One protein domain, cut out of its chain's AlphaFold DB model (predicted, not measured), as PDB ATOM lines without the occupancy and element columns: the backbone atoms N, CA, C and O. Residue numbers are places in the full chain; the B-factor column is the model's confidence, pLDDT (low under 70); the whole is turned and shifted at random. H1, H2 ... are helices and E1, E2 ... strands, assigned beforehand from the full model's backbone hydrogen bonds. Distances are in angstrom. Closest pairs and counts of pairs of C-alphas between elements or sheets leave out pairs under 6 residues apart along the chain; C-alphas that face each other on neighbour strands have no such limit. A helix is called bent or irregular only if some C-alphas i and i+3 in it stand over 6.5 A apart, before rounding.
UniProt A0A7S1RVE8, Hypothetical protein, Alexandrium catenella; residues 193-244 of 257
ATOM      1  N   ASP A 193     -15.202   4.096  43.489       81.62
ATOM      2  CA  ASP A 193     -14.790   3.782  44.864       81.62
ATOM      3  C   ASP A 193     -13.676   2.722  44.967       81.62
ATOM      4  O   ASP A 193     -13.006   2.605  45.997       81.62
ATOM      5  N   ARG A 194     -13.416   1.953  43.901       75.81
ATOM      6  CA  ARG A 194     -12.315   0.977  43.853       75.81
ATOM      7  C   ARG A 194     -10.941   1.625  43.960       75.81
ATOM      8  O   ARG A 194     -10.002   0.960  44.396       75.81
ATOM      9  N   TRP A 195     -10.813   2.910  43.625       72.94
ATOM     10  CA  TRP A 195      -9.572   3.658  43.832       72.94
ATOM     11  C   TRP A 195      -9.170   3.720  45.310       72.94
ATOM     12  O   TRP A 195      -7.977   3.667  45.613       72.94
ATOM     13  N   HIS A 196     -10.141   3.705  46.232       72.69
ATOM     14  CA  HIS A 196      -9.883   3.650  47.673       72.69
ATOM     15  C   HIS A 196      -9.369   2.288  48.154       72.69
ATOM     16  O   HIS A 196      -8.765   2.206  49.219       72.69
ATOM     17  N   GLN A 197      -9.546   1.221  47.370       72.88
ATOM     18  CA  GLN A 197      -9.082  -0.123  47.731       72.88
ATOM     19  C   GLN A 197      -7.586  -0.336  47.445       72.88
ATOM     20  O   GLN A 197      -7.078  -1.439  47.629       72.88
ATOM     21  N   GLY A 198      -6.870   0.692  46.967       67.38
ATOM     22  CA  GLY A 198      -5.431   0.606  46.705       67.38
ATOM     23  C   GLY A 198      -5.070  -0.368  45.581       67.38
ATOM     24  O   GLY A 198      -3.918  -0.765  45.465       67.38
ATOM     25  N   ILE A 199      -6.030  -0.756  44.734       60.44
ATOM     26  CA  ILE A 199      -5.829  -1.785  43.700       60.44
ATOM     27  C   ILE A 199      -4.752  -1.383  42.681       60.44
ATOM     28  O   ILE A 199      -4.006  -2.241  42.215       60.44
ATOM     29  N   HIS A 200      -4.589  -0.084  42.408       55.97
ATOM     30  CA  HIS A 200      -3.483   0.419  41.584       55.97
ATOM     31  C   HIS A 200      -2.100   0.102  42.195       55.97
ATOM     32  O   HIS A 200      -1.160  -0.180  41.461       55.97
ATOM     33  N   GLN A 201      -1.984   0.033  43.525       57.28
ATOM     34  CA  GLN A 201      -0.731  -0.307  44.212       57.28
ATOM     35  C   GLN A 201      -0.378  -1.797  44.108       57.28
ATOM     36  O   GLN A 201       0.781  -2.173  44.284       57.28
ATOM     37  N   ILE A 202      -1.354  -2.665  43.810       58.12
ATOM     38  CA  ILE A 202      -1.157  -4.121  43.852       58.12
ATOM     39  C   ILE A 202      -0.256  -4.599  42.704       58.12
ATOM     40  O   ILE A 202       0.474  -5.572  42.876       58.12
ATOM     41  N   ASN A 203      -0.231  -3.904  41.561       59.19
ATOM     42  CA  ASN A 203       0.557  -4.340  40.403       59.19
ATOM     43  C   ASN A 203       1.938  -3.672  40.292       59.19
ATOM     44  O   ASN A 203       2.894  -4.311  39.832       59.19
ATOM     45  N   ASP A 204       2.085  -2.434  40.766       58.97
ATOM     46  CA  ASP A 204       3.322  -1.659  40.611       58.97
ATOM     47  C   ASP A 204       4.475  -2.157  41.495       58.97
ATOM     48  O   ASP A 204       5.642  -1.948  41.165       58.97
ATOM     49  N   HIS A 205       4.196  -2.925  42.548       60.88
ATOM     50  CA  HIS A 205       5.230  -3.539  43.392       60.88
ATOM     51  C   HIS A 205       5.461  -5.034  43.120       60.88
ATOM     52  O   HIS A 205       6.280  -5.663  43.791       60.88
ATOM     53  N   LEU A 206       4.789  -5.624  42.125       61.84
ATOM     54  CA  LEU A 206       5.029  -7.020  41.754       61.84
ATOM     55  C   LEU A 206       6.309  -7.179  40.929       61.84
ATOM     56  O   LEU A 206       6.608  -6.380  40.039       61.84
ATOM     57  N   HIS A 207       7.033  -8.269  41.196       74.12
ATOM     58  CA  HIS A 207       8.231  -8.662  40.458       74.12
ATOM     59  C   HIS A 207       7.940  -8.745  38.941       74.12
ATOM     60  O   HIS A 207       6.896  -9.289  38.563       74.12
ATOM     61  N   PRO A 208       8.841  -8.294  38.046       73.44
ATOM     62  CA  PRO A 208       8.595  -8.278  36.598       73.44
ATOM     63  C   PRO A 208       8.147  -9.627  36.009       73.44
ATOM     64  O   PRO A 208       7.256  -9.673  35.163       73.44
ATOM     65  N   LEU A 209       8.691 -10.746  36.508       71.38
ATOM     66  CA  LEU A 209       8.260 -12.094  36.096       71.38
ATOM     67  C   LEU A 209       6.821 -12.433  36.527       71.38
ATOM     68  O   LEU A 209       6.124 -13.141  35.807       71.38
ATOM     69  N   HIS A 210       6.354 -11.916  37.668       65.75
ATOM     70  CA  HIS A 210       4.959 -12.072  38.100       65.75
ATOM     71  C   HIS A 210       4.027 -11.192  37.268       65.75
ATOM     72  O   HIS A 210       2.943 -11.643  36.894       65.75
ATOM     73  N   ARG A 211       4.470  -9.985  36.885       68.88
ATOM     74  CA  ARG A 211       3.730  -9.154  35.927       68.88
ATOM     75  C   ARG A 211       3.570  -9.867  34.585       68.88
ATOM     76  O   ARG A 211       2.482  -9.851  34.041       68.88
ATOM     77  N   ALA A 212       4.577 -10.573  34.075       66.88
ATOM     78  CA  ALA A 212       4.454 -11.285  32.795       66.88
ATOM     79  C   ALA A 212       3.360 -12.383  32.779       66.88
ATOM     80  O   ALA A 212       2.820 -12.694  31.716       66.88
ATOM     81  N   GLY A 213       3.028 -12.966  33.937       66.00
ATOM     82  CA  GLY A 213       1.938 -13.938  34.085       66.00
ATOM     83  C   GLY A 213       0.578 -13.294  34.372       66.00
ATOM     84  O   GLY A 213      -0.407 -13.636  33.721       66.00
ATOM     85  N   PHE A 214       0.531 -12.347  35.314       61.56
ATOM     86  CA  PHE A 214      -0.706 -11.698  35.771       61.56
ATOM     87  C   PHE A 214      -1.154 -10.506  34.914       61.56
ATOM     88  O   PHE A 214      -2.343 -10.221  34.857       61.56
ATOM     89  N   ALA A 215      -0.233  -9.837  34.219       61.12
ATOM     90  CA  ALA A 215      -0.521  -8.734  33.297       61.12
ATOM     91  C   ALA A 215      -0.773  -9.211  31.858       61.12
ATOM     92  O   ALA A 215      -0.853  -8.395  30.938       61.12
ATOM     93  N   ARG A 216      -0.914 -10.526  31.629       67.44
ATOM     94  CA  ARG A 216      -1.529 -10.994  30.384       67.44
ATOM     95  C   ARG A 216      -2.935 -10.425  30.336       67.44
ATOM     96  O   ARG A 216      -3.702 -10.640  31.272       67.44
ATOM     97  N   LYS A 217      -3.251  -9.729  29.240       65.62
ATOM     98  CA  LYS A 217      -4.597  -9.219  28.989       65.62
ATOM     99  C   LYS A 217      -5.584 -10.348  29.210       65.62
ATOM    100  O   LYS A 217      -5.545 -11.365  28.513       65.62
ATOM    101  N   SER A 218      -6.382 -10.213  30.260       73.69
ATOM    102  CA  SER A 218      -7.312 -11.260  30.637       73.69
ATOM    103  C   SER A 218      -8.309 -11.426  29.498       73.69
ATOM    104  O   SER A 218      -8.752 -10.439  28.914       73.69
ATOM    105  N   LEU A 219      -8.730 -12.654  29.199       74.62
ATOM    106  CA  LEU A 219      -9.862 -12.879  28.288       74.62
ATOM    107  C   LEU A 219     -11.105 -12.081  28.740       74.62
ATOM    108  O   LEU A 219     -11.893 -11.599  27.926       74.62
ATOM    109  N   PHE A 220     -11.223 -11.852  30.049       71.62
ATOM    110  CA  PHE A 220     -12.287 -11.066  30.667       71.62
ATOM    111  C   PHE A 220     -12.136  -9.545  30.492       71.62
ATOM    112  O   PHE A 220     -13.097  -8.807  30.705       71.62
ATOM    113  N   GLU A 221     -10.974  -9.062  30.046       78.06
ATOM    114  CA  GLU A 221     -10.750  -7.650  29.711       78.06
ATOM    115  C   GLU A 221     -11.581  -7.213  28.500       78.06
ATOM    116  O   GLU A 221     -11.890  -6.036  28.373       78.06
ATOM    117  N   LYS A 222     -11.988  -8.146  27.626       81.38
ATOM    118  CA  LYS A 222     -12.836  -7.846  26.458       81.38
ATOM    119  C   LYS A 222     -14.287  -8.299  26.615       81.38
ATOM    120  O   LYS A 222     -15.174  -7.644  26.074       81.38
ATOM    121  N   ALA A 223     -14.561  -9.324  27.422       86.06
ATOM    122  CA  ALA A 223     -15.911  -9.863  27.607       86.06
ATOM    123  C   ALA A 223     -16.901  -8.829  28.206       86.06
ATOM    124  O   ALA A 223     -16.662  -8.357  29.325       86.06
ATOM    125  N   PRO A 224     -18.021  -8.492  27.529       86.81
ATOM    126  CA  PRO A 224     -19.014  -7.533  28.033       86.81
ATOM    127  C   PRO A 224     -19.636  -7.934  29.377       86.81
ATOM    128  O   PRO A 224     -19.869  -7.087  30.233       86.81
ATOM    129  N   SER A 225     -19.815  -9.237  29.612       88.81
ATOM    130  CA  SER A 225     -20.366  -9.786  30.861       88.81
ATOM    131  C   SER A 225     -19.469  -9.585  32.088       88.81
ATOM    132  O   SER A 225     -19.909  -9.787  33.218       88.81
ATOM    133  N   GLN A 226     -18.207  -9.193  31.887       87.94
ATOM    134  CA  GLN A 226     -17.222  -8.990  32.952       87.94
ATOM    135  C   GLN A 226     -16.789  -7.524  33.085       87.94
ATOM    136  O   GLN A 226     -15.799  -7.249  33.761       87.94
ATOM    137  N   ARG A 227     -17.517  -6.571  32.481       87.06
ATOM    138  CA  ARG A 227     -17.246  -5.126  32.633       87.06
ATOM    139  C   ARG A 227     -17.195  -4.700  34.098       87.06
ATOM    140  O   ARG A 227     -16.271  -4.008  34.504       87.06
ATOM    141  N   TRP A 228     -18.075  -5.263  34.927       83.62
ATOM    142  CA  TRP A 228     -18.075  -5.047  36.372       83.62
ATOM    143  C   TRP A 228     -16.767  -5.417  37.071       83.62
ATOM    144  O   TRP A 228     -16.562  -4.979  38.191       83.62
ATOM    145  N   ARG A 229     -15.858  -6.204  36.482       82.12
ATOM    146  CA  ARG A 229     -14.543  -6.503  37.082       82.12
ATOM    147  C   ARG A 229     -13.459  -5.505  36.694       82.12
ATOM    148  O   ARG A 229     -12.408  -5.489  37.328       82.12
ATOM    149  N   ARG A 230     -13.673  -4.722  35.639       83.50
ATOM    150  CA  ARG A 230     -12.648  -3.830  35.100       83.50
ATOM    151  C   ARG A 230     -12.501  -2.615  36.004       83.50
ATOM    152  O   ARG A 230     -13.453  -2.165  36.636       83.50
ATOM    153  N   GLN A 231     -11.275  -2.118  36.101       80.56
ATOM    154  CA  GLN A 231     -10.969  -0.966  36.945       80.56
ATOM    155  C   GLN A 231     -11.394   0.352  36.289       80.56
ATOM    156  O   GLN A 231     -11.764   1.279  36.994       80.56
ATOM    157  N   HIS A 232     -11.389   0.408  34.957       83.88
ATOM    158  CA  HIS A 232     -11.787   1.585  34.178       83.88
ATOM    159  C   HIS A 232     -13.257   1.573  33.760       83.88
ATOM    160  O   HIS A 232     -13.676   2.445  33.011       83.88
ATOM    161  N   ASP A 233     -14.040   0.593  34.214       88.75
ATOM    162  CA  ASP A 233     -15.478   0.591  33.983       88.75
ATOM    163  C   ASP A 233     -16.188   0.912  35.297       88.75
ATOM    164  O   ASP A 233     -15.799   0.453  36.375       88.75
ATOM    165  N   MET A 234     -17.241   1.707  35.190       89.50
ATOM    166  CA  MET A 234     -17.997   2.239  36.310       89.50
ATOM    167  C   MET A 234     -19.485   1.961  36.133       89.50
ATOM    168  O   MET A 234     -20.012   1.977  35.016       89.50
ATOM    169  N   GLU A 235     -20.150   1.678  37.248       90.88
ATOM    170  CA  GLU A 235     -21.591   1.462  37.291       90.88
ATOM    171  C   GLU A 235     -22.281   2.828  37.303       90.88
ATOM    172  O   GLU A 235     -22.195   3.570  38.278       90.88
ATOM    173  N   VAL A 236     -22.899   3.189  36.179       89.25
ATOM    174  CA  VAL A 236     -23.622   4.467  36.038       89.25
ATOM    175  C   VAL A 236     -25.040   4.323  36.580       89.25
ATOM    176  O   VAL A 236     -25.548   5.203  37.264       89.25
ATOM    177  N   GLU A 237     -25.646   3.170  36.316       89.50
ATOM    178  CA  GLU A 237     -26.930   2.733  36.849       89.50
ATOM    179  C   GLU A 237     -26.814   1.256  37.224       89.50
ATOM    180  O   GLU A 237     -25.918   0.561  36.742       89.50
ATOM    181  N   LYS A 238     -27.729   0.756  38.055       90.44
ATOM    182  CA  LYS A 238     -27.693  -0.625  38.548       90.44
ATOM    183  C   LYS A 238     -27.629  -1.633  37.388       90.44
ATOM    184  O   LYS A 238     -28.603  -1.820  36.664       90.44
ATOM    185  N   GLY A 239     -26.492  -2.310  37.243       90.31
ATOM    186  CA  GLY A 239     -26.216  -3.285  36.185       90.31
ATOM    187  C   GLY A 239     -25.693  -2.704  34.864       90.31
ATOM    188  O   GLY A 239     -25.272  -3.476  34.001       90.31
ATOM    189  N   ILE A 240     -25.650  -1.379  34.702       91.88
ATOM    190  CA  ILE A 240     -25.167  -0.706  33.491       91.88
ATOM    191  C   ILE A 240     -23.753  -0.179  33.733       91.88
ATOM    192  O   ILE A 240     -23.530   0.821  34.418       91.88
ATOM    193  N   TRP A 241     -22.789  -0.858  33.111       91.25
ATOM    194  CA  TRP A 241     -21.368  -0.543  33.209       91.25
ATOM    195  C   TRP A 241     -20.885   0.184  31.955       91.25
ATOM    196  O   TRP A 241     -20.962  -0.357  30.842       91.25
ATOM    197  N   ARG A 242     -20.361   1.397  32.145       90.75
ATOM    198  CA  ARG A 242     -19.747   2.213  31.089       90.75
ATOM    199  C   ARG A 242     -18.250   2.341  31.319       90.75
ATOM    200  O   ARG A 242     -17.793   2.295  32.457       90.75
ATOM    201  N   SER A 243     -17.506   2.495  30.231       89.31
ATOM    202  CA  SER A 243     -16.067   2.722  30.302       89.31
ATOM    203  C   SER A 243     -15.753   4.190  30.590       89.31
ATOM    204  O   SER A 243     -16.469   5.085  30.139       89.31
ATOM    205  N   GLU A 244     -14.661   4.432  31.307       86.50
ATOM    206  CA  GLU A 244     -14.086   5.753  31.597       86.50
ATOM    207  C   GLU A 244     -13.431   6.393  30.353       86.50
ATOM    208  O   GLU A 244     -12.964   7.530  30.400       86.50
TER     209      GLU A 244
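What this domain is: This is residues 193 to 244 of the 257 residues of the protein "Hypothetical protein" of Alexandrium catenella (UniProt A0A7S1RVE8). The printed part makes an open loop with an empty middle: it runs out through H1 and H2, turns to H3 and comes back along residues 215 to 223 to H4, which packs on a small hairpin of two strands, E1 and E2. The 52 printed residues hold, in order, H1, H2, H3, H4, E1 and E2; the sheet, E1 - E2, is antiparallel and the class is mixed, helices and strands. The whole is loose, with a radius of gyration of the C-alphas of 12.8 A, and only just flat, spanning 38 by 25 by 13 A.

How they stand to each other: Start at H1, residues 193 to 197, which meets H2, residues 199 to 204, only through their link. H3, residues 208 to 214, is close to H2 but not clearly touching: their closest C-alphas, of Asn 203 and Arg 211, are 7.3 A apart. H2 and H3 run opposite ways at a steep tilt of 44 degrees. H4, residues 224 to 229, is apart from H3; it is irregular, with C-alphas 225 and 228 7.6 A apart. Next find the hairpin of E1, residues 233 to 237, and E2, residues 240 to 243, with N 234 and O 242 within hydrogen-bond range at 2.8 A. The closest C-alphas of H4 and E2, of Arg 227 and Trp 241, are 6.2 A apart. O i to N i+4 pairs within range number 0 of 1 in H1, 0 of 2 in H2, 2 of 3 in H3 and 0 of 2 in H4; O i to N i+3 pairs number 2 of 2 in H1, 1 of 3 in H2 and 2 of 3 in H4.

Where its parts are: Find C-alpha 193 at (-14.790, 3.782, 44.864), where H1 begins its 7.5 A; H2 follows with 9.7 A. H3 measures 9.9 A and H4 10.1 A. E1 runs 12.0 A, and E2 10.2 A to C-alpha 243 at (-16.067, 2.722, 30.302).

The domain as a whole: The C-alphas farthest apart, of Leu 209 and Glu 237, are 38.2 A apart. The printed part has no cut and no long link. Confidence is low, under 70, at residues 198 to 206 and 210 to 217.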